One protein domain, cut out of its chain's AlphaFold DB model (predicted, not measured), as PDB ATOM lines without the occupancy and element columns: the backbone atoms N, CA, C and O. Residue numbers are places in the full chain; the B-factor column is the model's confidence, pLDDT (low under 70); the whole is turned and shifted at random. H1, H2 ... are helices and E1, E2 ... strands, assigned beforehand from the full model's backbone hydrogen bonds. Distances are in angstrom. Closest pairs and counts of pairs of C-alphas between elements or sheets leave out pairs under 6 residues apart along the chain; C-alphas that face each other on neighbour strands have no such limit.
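This is residues 4 to 85 of the 89 residues of an uncharacterized protein of Butyrivibrio sp. CAG:318 (UniProt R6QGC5). One twisted sheet of four strands has the helix H1 laid slantwise over one face, above E2 and E3, while the shorter helix H2 sits near the sheet by E1 and E2 and only grazes it. The tail of residues 74 to 85 holds no named element and passes the E1 edge of the sheet, where residues 76 to 77 pair with it. The printed part has 82 residues with two named helices and four named strands, in the order H1, E1, E2, E3, E4, H2. The sheet's order is E1, E2, E3, E4, all antiparallel, and the class is mixed, helices and strands. The whole is compact, with a radius of gyration of the C-alphas of 11.6 A, and rounded, spanning 28 by 27 by 20 A.

Start with the sheet, a meander, each strand the antiparallel neighbour of the one before: E1, residues 22 to 27, E2, residues 31 to 37, E3, residues 46 to 52, and E4, residues 58 to 60. It is only just strongly twisted, its C-alphas lying up to 4.0 A off the best plane. In the hairpin of E1 and E2 look for N 26 and O 33, within hydrogen-bond range at 2.9 A. In the hairpin of E2 and E3 you find N 34 and O 49 at 2.8 A, and in that of E3 and E4, N 50 and O 59 at 2.9 A. H1, residues 4 to 15, is on the sheet at a height over the sheet of 8.3 A. It lies over E2 and E3, slantwise to the strands, at 41 degrees to E3 on the local plane. The closest C-alphas of H1 and E3 are those of Ala 6 and Val 51, 6.0 A apart. H2, residues 66 to 73, only grazes the sheet with its residues 68 to 73; the C-alphas of Ile 26 and Ile 72, the closest of E1 and H2, are 6.7 A apart. H1 and H2 are apart. In both helices every O i to N i+4 pair is within hydrogen-bond range.

Find C-alpha 31 at (128.691, 181.733, 117.893); from there E2 runs 19.5 A to C-alpha 37. E3 measures 19.8 A, E1 14.0 A and E4 7.3 A. H1 begins at C-alpha 4, (129.937, 168.806, 119.542), and runs 16.1 A. H2 runs 10.6 A and ends at C-alpha 73, (126.934, 185.537, 104.625).

The two C-alphas farthest apart, those of Lys 40 and Glu 54, are 32.3 A apart. The printed part has no cut, and no link is long. The mean pLDDT of the printed part is 89.7; look for values under 70 at residues 17 to 18 and 41 to 45 of this model.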
ATOM      1  N   ARG A   4     130.803 169.952 119.209       95.25
ATOM      2  CA  ARG A   4     129.937 168.806 119.542       95.25
ATOM      3  C   ARG A   4     128.965 169.119 120.684       95.25
ATOM      4  O   ARG A   4     127.823 168.668 120.649       95.25
ATOM      5  N   LYS A   5     129.403 169.896 121.682       95.75
ATOM      6  CA  LYS A   5     128.538 170.359 122.778       95.75
ATOM      7  C   LYS A   5     127.479 171.323 122.243       95.75
ATOM      8  O   LYS A   5     126.313 171.167 122.578       95.75
ATOM      9  N   ALA A   6     127.871 172.238 121.357       96.88
ATOM     10  CA  ALA A   6     126.945 173.159 120.705       96.88
ATOM     11  C   ALA A   6     125.896 172.435 119.848       96.88
ATOM     12  O   ALA A   6     124.714 172.750 119.952       96.88
ATOM     13  N   CYS A   7     126.304 171.415 119.080       96.12
ATOM     14  CA  CYS A   7     125.380 170.557 118.339       96.12
ATOM     15  C   CYS A   7     124.326 169.958 119.267       96.12
ATOM     16  O   CYS A   7     123.146 170.023 118.948       96.12
ATOM     17  N   LYS A   8     124.742 169.413 120.418       95.44
ATOM     18  CA  LYS A   8     123.812 168.846 121.393       95.44
ATOM     19  C   LYS A   8     122.847 169.899 121.944       95.44
ATOM     20  O   LYS A   8     121.648 169.660 121.904       95.44
ATOM     21  N   SER A   9     123.342 171.053 122.396       95.19
ATOM     22  CA  SER A   9     122.488 172.121 122.942       95.19
ATOM     23  C   SER A   9     121.443 172.603 121.932       95.19
ATOM     24  O   SER A   9     120.266 172.708 122.262       95.19
ATOM     25  N   ALA A  10     121.864 172.844 120.687       95.19
ATOM     26  CA  ALA A  10     120.962 173.241 119.612       95.19
ATOM     27  C   ALA A  10     119.952 172.135 119.272       95.19
ATOM     28  O   ALA A  10     118.794 172.426 118.979       95.19
ATOM     29  N   TYR A  11     120.382 170.870 119.298       93.25
ATOM     30  CA  TYR A  11     119.528 169.740 118.937       93.25
ATOM     31  C   TYR A  11     118.449 169.535 119.994       93.25
ATOM     32  O   TYR A  11     117.284 169.408 119.637       93.25
ATOM     33  N   ASP A  12     118.828 169.575 121.274       92.25
ATOM     34  CA  ASP A  12     117.909 169.438 122.404       92.25
ATOM     35  C   ASP A  12     116.824 170.535 122.370       92.25
ATOM     36  O   ASP A  12     115.650 170.221 122.537       92.25
ATOM     37  N   LEU A  13     117.190 171.793 122.077       91.44
ATOM     38  CA  LEU A  13     116.229 172.903 121.967       91.44
ATOM     39  C   LEU A  13     115.259 172.717 120.790       91.44
ATOM     40  O   LEU A  13     114.067 172.966 120.926       91.44
ATOM     41  N   LEU A  14     115.747 172.266 119.630       88.75
ATOM     42  CA  LEU A  14     114.896 172.084 118.450       88.75
ATOM     43  C   LEU A  14     114.057 170.796 118.486       88.75
ATOM     44  O   LEU A  14     113.036 170.724 117.803       88.75
ATOM     45  N   GLN A  15     114.469 169.771 119.237       83.00
ATOM     46  CA  GLN A  15     113.831 168.449 119.244       83.00
ATOM     47  C   GLN A  15     112.376 168.466 119.738       83.00
ATOM     48  O   GLN A  15     111.594 167.611 119.315       83.00
ATOM     49  N   GLU A  16     111.984 169.442 120.561       71.25
ATOM     50  CA  GLU A  16     110.622 169.574 121.115       71.25
ATOM     51  C   GLU A  16     109.526 169.755 120.045       71.25
ATOM     52  O   GLU A  16     108.336 169.642 120.326       71.25
ATOM     53  N   ASP A  17     109.925 169.951 118.792       66.06
ATOM     54  CA  ASP A  17     109.081 170.436 117.713       66.06
ATOM     55  C   ASP A  17     109.013 169.513 116.475       66.06
ATOM     56  O   ASP A  17     108.632 169.935 115.381       66.06
ATOM     57  N   GLY A  18     109.411 168.244 116.612       69.94
ATOM     58  CA  GLY A  18     109.443 167.297 115.484       69.94
ATOM     59  C   GLY A  18     110.623 167.522 114.530       69.94
ATOM     60  O   GLY A  18     110.588 167.135 113.364       69.94
ATOM     61  N   PHE A  19     111.675 168.167 115.029       82.88
ATOM     62  CA  PHE A  19     112.919 168.430 114.321       82.88
ATOM     63  C   PHE A  19     113.647 167.144 113.891       82.88
ATOM     64  O   PHE A  19     113.784 166.189 114.652       82.88
ATOM     65  N   ILE A  20     114.154 167.147 112.654       86.06
ATOM     66  CA  ILE A  20     114.723 165.971 111.968       86.06
ATOM     67  C   ILE A  20     116.227 166.091 111.661       86.06
ATOM     68  O   ILE A  20     116.775 165.296 110.895       86.06
ATOM     69  N   GLY A  21     116.915 167.053 112.283       91.81
ATOM     70  CA  GLY A  21     118.367 167.243 112.189       91.81
ATOM     71  C   GLY A  21     118.802 168.495 111.420       91.81
ATOM     72  O   GLY A  21     118.004 169.159 110.753       91.81
ATOM     73  N   PHE A  22     120.086 168.836 111.541       93.69
ATOM     74  CA  PHE A  22     120.684 170.023 110.926       93.69
ATOM     75  C   PHE A  22     121.126 169.761 109.494       93.69
ATOM     76  O   PHE A  22     121.814 168.777 109.221       93.69
ATOM     77  N   TYR A  23     120.817 170.677 108.584       91.75
ATOM     78  CA  TYR A  23     121.348 170.625 107.221       91.75
ATOM     79  C   TYR A  23     122.549 171.559 107.021       91.75
ATOM     80  O   TYR A  23     123.298 171.381 106.062       91.75
ATOM     81  N   LYS A  24     122.754 172.544 107.908       93.88
ATOM     82  CA  LYS A  24     123.863 173.505 107.822       93.88
ATOM     83  C   LYS A  24     124.249 174.032 109.205       93.88
ATOM     84  O   LYS A  24     123.379 174.290 110.032       93.88
ATOM     85  N   VAL A  25     125.546 174.236 109.425       97.00
ATOM     86  CA  VAL A  25     126.089 174.958 110.584       97.00
ATOM     87  C   VAL A  25     127.069 176.008 110.080       97.00
ATOM     88  O   VAL A  25     127.870 175.725 109.187       97.00
ATOM     89  N   ILE A  26     126.976 177.222 110.616       97.75
ATOM     90  CA  ILE A  26     127.808 178.361 110.224       97.75
ATOM     91  C   ILE A  26     128.478 178.941 111.462       97.75
ATOM     92  O   ILE A  26     127.813 179.271 112.439       97.75
ATOM     93  N   ASP A  27     129.794 179.076 111.418       97.81
ATOM     94  CA  ASP A  27     130.577 179.803 112.405       97.81
ATOM     95  C   ASP A  27     130.608 181.294 112.053       97.81
ATOM     96  O   ASP A  27     131.153 181.677 111.017       97.81
ATOM     97  N   ILE A  28     130.034 182.127 112.923       97.31
ATOM     98  CA  ILE A  28     129.973 183.587 112.754       97.31
ATOM     99  C   ILE A  28     130.956 184.324 113.683       97.31
ATOM    100  O   ILE A  28     130.761 185.484 114.041       97.31
ATOM    101  N   GLY A  29     132.007 183.637 114.134       96.44
ATOM    102  CA  GLY A  29     133.014 184.167 115.049       96.44
ATOM    103  C   GLY A  29     132.654 183.900 116.508       96.44
ATOM    104  O   GLY A  29     133.252 183.020 117.130       96.44
ATOM    105  N   TYR A  30     131.665 184.621 117.045       95.94
ATOM    106  CA  TYR A  30     131.272 184.525 118.463       95.94
ATOM    107  C   TYR A  30     130.332 183.347 118.770       95.94
ATOM    108  O   TYR A  30     130.186 182.936 119.921       95.94
ATOM    109  N   GLY A  31     129.696 182.779 117.746       97.25
ATOM    110  CA  GLY A  31     128.691 181.733 117.893       97.25
ATOM    111  C   GLY A  31     128.645 180.798 116.695       97.25
ATOM    112  O   GLY A  31     129.205 181.089 115.635       97.25
ATOM    113  N   TRP A  32     127.959 179.673 116.874       98.25
ATOM    114  CA  TRP A  32     127.581 178.785 115.780       98.25
ATOM    115  C   TRP A  32     126.087 178.889 115.525       98.25
ATOM    116  O   TRP A  32     125.287 178.688 116.438       98.25
ATOM    117  N   VAL A  33     125.725 179.179 114.282       97.38
ATOM    118  CA  VAL A  33     124.345 179.234 113.809       97.38
ATOM    119  C   VAL A  33     123.988 177.882 113.208       97.38
ATOM    120  O   VAL A  33     124.600 177.439 112.234       97.38
ATOM    121  N   PHE A  34     122.998 177.221 113.795       95.62
ATOM    122  CA  PHE A  34     122.506 175.915 113.385       95.62
ATOM    123  C   PHE A  34     121.215 176.075 112.601       95.62
ATOM    124  O   PHE A  34     120.243 176.629 113.111       95.62
ATOM    125  N   PHE A  35     121.197 175.542 111.384       92.94
ATOM    126  CA  PHE A  35     120.011 175.495 110.546       92.94
ATOM    127  C   PHE A  35     119.435 174.090 110.572       92.94
ATOM    128  O   PHE A  35     120.044 173.125 110.092       92.94
ATOM    129  N   GLY A  36     118.259 173.996 111.167       90.12
ATOM    130  CA  GLY A  36     117.553 172.761 111.404       90.12
ATOM    131  C   GLY A  36     116.278 172.606 110.591       90.12
ATOM    132  O   GLY A  36     115.648 173.590 110.216       90.12
ATOM    133  N   GLY A  37     115.885 171.352 110.367       84.00
ATOM    134  CA  GLY A  37     114.632 170.993 109.712       84.00
ATOM    135  C   GLY A  37     114.794 170.717 108.218       84.00
ATOM    136  O   GLY A  37     115.871 170.333 107.762       84.00
ATOM    137  N   ASN A  38     113.704 170.848 107.467       77.81
ATOM    138  CA  ASN A  38     113.653 170.534 106.046       77.81
ATOM    139  C   ASN A  38     114.006 171.778 105.208       77.81
ATOM    140  O   ASN A  38     113.180 172.688 105.104       77.81
ATOM    141  N   PRO A  39     115.169 171.816 104.528       74.50
ATOM    142  CA  PRO A  39     115.558 172.964 103.704       74.50
ATOM    143  C   PRO A  39     114.637 173.189 102.493       74.50
ATOM    144  O   PRO A  39     114.758 174.209 101.820       74.50
ATOM    145  N   LYS A  40     113.735 172.246 102.180       73.19
ATOM    146  CA  LYS A  40     112.751 172.364 101.092       73.19
ATOM    147  C   LYS A  40     111.441 173.034 101.518       73.19
ATOM    148  O   LYS A  40     110.608 173.313 100.661       73.19
ATOM    149  N   GLU A  41     111.234 173.278 102.808       68.00
ATOM    150  CA  GLU A  41     110.015 173.893 103.328       68.00
ATOM    151  C   GLU A  41     110.242 175.375 103.647       68.00
ATOM    152  O   GLU A  41     111.010 175.730 104.535       68.00
ATOM    153  N   VAL A  42     109.559 176.248 102.900       55.09
ATOM    154  CA  VAL A  42     109.860 177.691 102.807       55.09
ATOM    155  C   VAL A  42     109.350 178.513 104.004       55.09
ATOM    156  O   VAL A  42     109.912 179.565 104.289       55.09
ATOM    157  N   TYR A  43     108.310 178.059 104.719       48.28
ATOM    158  CA  TYR A  43     107.629 178.878 105.743       48.28
ATOM    159  C   TYR A  43     107.719 178.354 107.185       48.28
ATOM    160  O   TYR A  43     107.782 179.160 108.106       48.28
ATOM    161  N   TYR A  44     107.733 177.033 107.395       52.28
ATOM    162  CA  TYR A  44     107.713 176.420 108.739       52.28
ATOM    163  C   TYR A  44     108.767 175.322 108.942       52.28
ATOM    164  O   TYR A  44     108.899 174.792 110.045       52.28
ATOM    165  N   GLY A  45     109.532 174.980 107.902       56.62
ATOM    166  CA  GLY A  45     110.443 173.838 107.942       56.62
ATOM    167  C   GLY A  45     111.890 174.173 108.265       56.62
ATOM    168  O   GLY A  45     112.665 173.247 108.481       56.62
ATOM    169  N   VAL A  46     112.260 175.455 108.330       73.38
ATOM    170  CA  VAL A  46     113.617 175.881 108.686       73.38
ATOM    171  C   VAL A  46     113.589 176.602 110.024       73.38
ATOM    172  O   VAL A  46     112.977 177.658 110.171       73.38
ATOM    173  N   ARG A  47     114.263 176.012 111.007       85.12
ATOM    174  CA  ARG A  47     114.403 176.533 112.366       85.12
ATOM    175  C   ARG A  47     115.865 176.840 112.613       85.12
ATOM    176  O   ARG A  47     116.715 175.974 112.405       85.12
ATOM    177  N   THR A  48     116.146 178.053 113.068       91.81
ATOM    178  CA  THR A  48     117.520 178.514 113.246       91.81
ATOM    179  C   THR A  48     117.755 178.914 114.690       91.81
ATOM    180  O   THR A  48     116.970 179.657 115.279       91.81
ATOM    181  N   VAL A  49     118.846 178.412 115.258       95.31
ATOM    182  CA  VAL A  49     119.307 178.761 116.604       95.31
ATOM    183  C   VAL A  49     120.776 179.127 116.556       95.31
ATOM    184  O   VAL A  49     121.511 178.677 115.677       95.31
ATOM    185  N   ILE A  50     121.210 179.932 117.512       97.31
ATOM    186  CA  ILE A  50     122.611 180.255 117.729       97.31
ATOM    187  C   ILE A  50     123.057 179.685 119.066       97.31
ATOM    188  O   ILE A  50     122.314 179.734 120.045       97.31
ATOM    189  N   VAL A  51     124.282 179.165 119.108       97.94
ATOM    190  CA  VAL A  51     124.939 178.801 120.362       97.94
ATOM    191  C   VAL A  51     126.198 179.645 120.532       97.94
ATOM    192  O   VAL A  51     127.116 179.572 119.710       97.94
ATOM    193  N   ASN A  52     126.235 180.468 121.579       97.38
ATOM    194  CA  ASN A  52     127.338 181.384 121.866       97.38
ATOM    195  C   ASN A  52     128.538 180.626 122.460       97.38
ATOM    196  O   ASN A  52     128.399 179.874 123.424       97.38
ATOM    197  N   LYS A  53     129.735 180.821 121.895       96.25
ATOM    198  CA  LYS A  53     130.946 180.064 122.265       96.25
ATOM    199  C   LYS A  53     131.502 180.396 123.646       96.25
ATOM    200  O   LYS A  53     132.244 179.571 124.192       96.25
ATOM    201  N   GLU A  54     131.213 181.591 124.145       94.62
ATOM    202  CA  GLU A  54     131.720 182.123 125.408       94.62
ATOM    203  C   GLU A  54     130.766 181.816 126.561       94.62
ATOM    204  O   GLU A  54     131.209 181.400 127.629       94.62
ATOM    205  N   THR A  55     129.462 181.989 126.342       95.00
ATOM    206  CA  THR A  55     128.439 181.850 127.391       95.00
ATOM    207  C   THR A  55     127.771 180.479 127.422       95.00
ATOM    208  O   THR A  55     127.011 180.201 128.347       95.00
ATOM    209  N   ASP A  56     128.017 179.629 126.420       93.12
ATOM    210  CA  ASP A  56     127.325 178.353 126.198       93.12
ATOM    211  C   ASP A  56     125.784 178.494 126.080       93.12
ATOM    212  O   ASP A  56     125.055 177.505 126.198       93.12
ATOM    213  N   THR A  57     125.261 179.705 125.835       96.00
ATOM    214  CA  THR A  57     123.814 179.949 125.700       96.00
ATOM    215  C   THR A  57     123.318 179.545 124.318       96.00
ATOM    216  O   THR A  57     123.992 179.791 123.318       96.00
ATOM    217  N   CYS A  58     122.135 178.927 124.266       96.25
ATOM    218  CA  CYS A  58     121.460 178.512 123.038       96.25
ATOM    219  C   CYS A  58     120.132 179.258 122.904       96.25
ATOM    220  O   CYS A  58     119.290 179.165 123.796       96.25
ATOM    221  N   GLU A  59     119.944 179.984 121.805       95.38
ATOM    222  CA  GLU A  59     118.812 180.897 121.621       95.38
ATOM    223  C   GLU A  59     118.285 180.854 120.184       95.38
ATOM    224  O   GLU A  59     119.008 180.506 119.247       95.38
ATOM    225  N   TRP A  60     117.018 181.226 119.997       93.75
ATOM    226  CA  TRP A  60     116.430 181.388 118.668       93.75
ATOM    227  C   TRP A  60     117.159 182.470 117.875       93.75
ATOM    228  O   TRP A  60     117.440 183.550 118.391       93.75
ATOM    229  N   PHE A  61     117.434 182.190 116.604       93.00
ATOM    230  CA  PHE A  61     118.171 183.093 115.732       93.00
ATOM    231  C   PHE A  61     117.319 183.480 114.525       93.00
ATOM    232  O   PHE A  61     117.031 182.661 113.651       93.00
ATOM    233  N   ALA A  62     116.914 184.747 114.464       91.12
ATOM    234  CA  ALA A  62     116.128 185.282 113.359       91.12
ATOM    235  C   ALA A  62     117.022 185.506 112.129       91.12
ATOM    236  O   ALA A  62     117.484 186.614 111.881       91.12
ATOM    237  N   ALA A  63     117.269 184.448 111.354       88.56
ATOM    238  CA  ALA A  63     118.158 184.485 110.186       88.56
ATOM    239  C   ALA A  63     117.706 185.446 109.067       88.56
ATOM    240  O   ALA A  63     118.513 185.790 108.215       88.56
ATOM    241  N   GLN A  64     116.427 185.839 109.058       85.25
ATOM    242  CA  GLN A  64     115.840 186.778 108.091       85.25
ATOM    243  C   GLN A  64     116.044 188.248 108.483       85.25
ATOM    244  O   GLN A  64     115.723 189.141 107.704       85.25
ATOM    245  N   ASP A  65     116.515 188.509 109.706       91.06
ATOM    246  CA  ASP A  65     116.910 189.854 110.100       91.06
ATOM    247  C   ASP A  65     118.162 190.268 109.313       91.06
ATOM    248  O   ASP A  65     119.105 189.486 109.183       91.06
ATOM    249  N   ILE A  66     118.170 191.495 108.789       90.62
ATOM    250  CA  ILE A  66     119.195 191.962 107.846       90.62
ATOM    251  C   ILE A  66     120.608 191.967 108.443       90.62
ATOM    252  O   ILE A  66     121.590 191.804 107.719       90.62
ATOM    253  N   ASP A  67     120.742 192.163 109.754       93.00
ATOM    254  CA  ASP A  67     122.050 192.170 110.398       93.00
ATOM    255  C   ASP A  67     122.520 190.741 110.688       93.00
ATOM    256  O   ASP A  67     123.700 190.426 110.514       93.00
ATOM    257  N   ASN A  68     121.591 189.839 111.002       93.25
ATOM    258  CA  ASN A  68     121.865 188.408 111.121       93.25
ATOM    259  C   ASN A  68     122.215 187.754 109.777       93.25
ATOM    260  O   ASN A  68     123.091 186.888 109.728       93.25
ATOM    261  N   GLU A  69     121.575 188.180 108.687       92.75
ATOM    262  CA  GLU A  69     121.876 187.726 107.329       92.75
ATOM    263  C   GLU A  69     123.333 188.030 106.967       92.75
ATOM    264  O   GLU A  69     124.074 187.125 106.583       92.75
ATOM    265  N   LYS A  70     123.804 189.259 107.215       94.56
ATOM    266  CA  LYS A  70     125.211 189.631 106.988       94.56
ATOM    267  C   LYS A  70     126.177 188.775 107.804       94.56
ATOM    268  O   LYS A  70     127.256 188.440 107.316       94.56
ATOM    269  N   LEU A  71     125.836 188.432 109.049       95.81
ATOM    270  CA  LEU A  71     126.670 187.547 109.872       95.81
ATOM    271  C   LEU A  71     126.769 186.148 109.254       95.81
ATOM    272  O   LEU A  71     127.850 185.567 109.218       95.81
ATOM    273  N   ILE A  72     125.655 185.626 108.737       95.06
ATOM    274  CA  ILE A  72     125.589 184.338 108.043       95.06
ATOM    275  C   ILE A  72     126.397 184.358 106.739       95.06
ATOM    276  O   ILE A  72     127.151 183.418 106.489       95.06
ATOM    277  N   GLU A  73     126.246 185.398 105.916       94.94
ATOM    278  CA  GLU A  73     126.934 185.537 104.625       94.94
ATOM    279  C   GLU A  73     128.454 185.617 104.775       94.94
ATOM    280  O   GLU A  73     129.187 185.047 103.968       94.94
ATOM    281  N   ASN A  74     128.925 186.288 105.829       96.62
ATOM    282  CA  ASN A  74     130.350 186.409 106.143       96.62
ATOM    283  C   ASN A  74     130.883 185.251 107.007       96.62
ATOM    284  O   ASN A  74     132.076 185.198 107.307       96.62
ATOM    285  N   GLY A  75     130.004 184.348 107.446       96.94
ATOM    286  CA  GLY A  75     130.347 183.215 108.291       96.94
ATOM    287  C   GLY A  75     130.951 182.047 107.512       96.94
ATOM    288  O   GLY A  75     130.816 181.922 106.296       96.94
ATOM    289  N   ASN A  76     131.592 181.130 108.235       97.88
ATOM    290  CA  ASN A  76     132.208 179.942 107.650       97.88
ATOM    291  C   ASN A  76     131.308 178.724 107.843       97.88
ATOM    292  O   ASN A  76     130.932 178.399 108.966       97.88
ATOM    293  N   ILE A  77     130.990 178.013 106.763       97.25
ATOM    294  CA  ILE A  77     130.319 176.713 106.876       97.25
ATOM    295  C   ILE A  77     131.294 175.730 107.523       97.25
ATOM    296  O   ILE A  77     132.434 175.604 107.078       97.25
ATOM    297  N   VAL A  78     130.837 175.031 108.559       96.56
ATOM    298  CA  VAL A  78     131.654 174.056 109.289       96.56
ATOM    299  C   VAL A  78     131.062 172.659 109.195       96.56
ATOM    300  O   VAL A  78     129.842 172.477 109.195       96.56
ATOM    301  N   ASP A  79     131.942 171.661 109.147       96.06
ATOM    302  CA  ASP A  79     131.551 170.264 109.294       96.06
ATOM    303  C   ASP A  79     131.144 169.965 110.737       96.06
ATOM    304  O   ASP A  79     131.702 170.495 111.697       96.06
ATOM    305  N   PHE A  80     130.173 169.070 110.896       95.50
ATOM    306  CA  PHE A  80     129.641 168.676 112.195       95.50
ATOM    307  C   PHE A  80     129.297 167.176 112.219       95.50
ATOM    308  O   PHE A  80     129.147 166.555 111.157       95.50
ATOM    309  N   PRO A  81     129.188 166.558 113.413       95.69
ATOM    310  CA  PRO A  81     129.019 165.113 113.535       95.69
ATOM    311  C   PRO A  81     127.763 164.593 112.822       95.69
ATOM    312  O   PRO A  81     126.678 165.162 112.941       95.69
ATOM    313  N   ASN A  82     127.904 163.457 112.129       93.38
ATOM    314  CA  ASN A  82     126.834 162.853 111.324       93.38
ATOM    315  C   ASN A  82     125.570 162.500 112.129       93.38
ATOM    316  O   ASN A  82     124.490 162.443 111.551       93.38
ATOM    317  N   GLU A  83     125.687 162.269 113.441       93.44
ATOM    318  CA  GLU A  83     124.554 161.956 114.324       93.44
ATOM    319  C   GLU A  83     123.513 163.086 114.389       93.44
ATOM    320  O   GLU A  83     122.328 162.804 114.549       93.44
ATOM    321  N   TYR A  84     123.934 164.338 114.170       93.38
ATOM    322  CA  TYR A  84     123.055 165.510 114.183       93.38
ATOM    323  C   TYR A  84     122.588 165.947 112.788       93.38
ATOM    324  O   TYR A  84     121.825 166.907 112.678       93.38
ATOM    325  N   LYS A  85     123.056 165.296 111.715       91.81
ATOM    326  CA  LYS A  85     122.690 165.673 110.345       91.81
ATOM    327  C   LYS A  85     121.222 165.379 110.066       91.81
ATOM    328  O   LYS A  85     120.703 164.330 110.445       91.81
TER     329      LYS A  85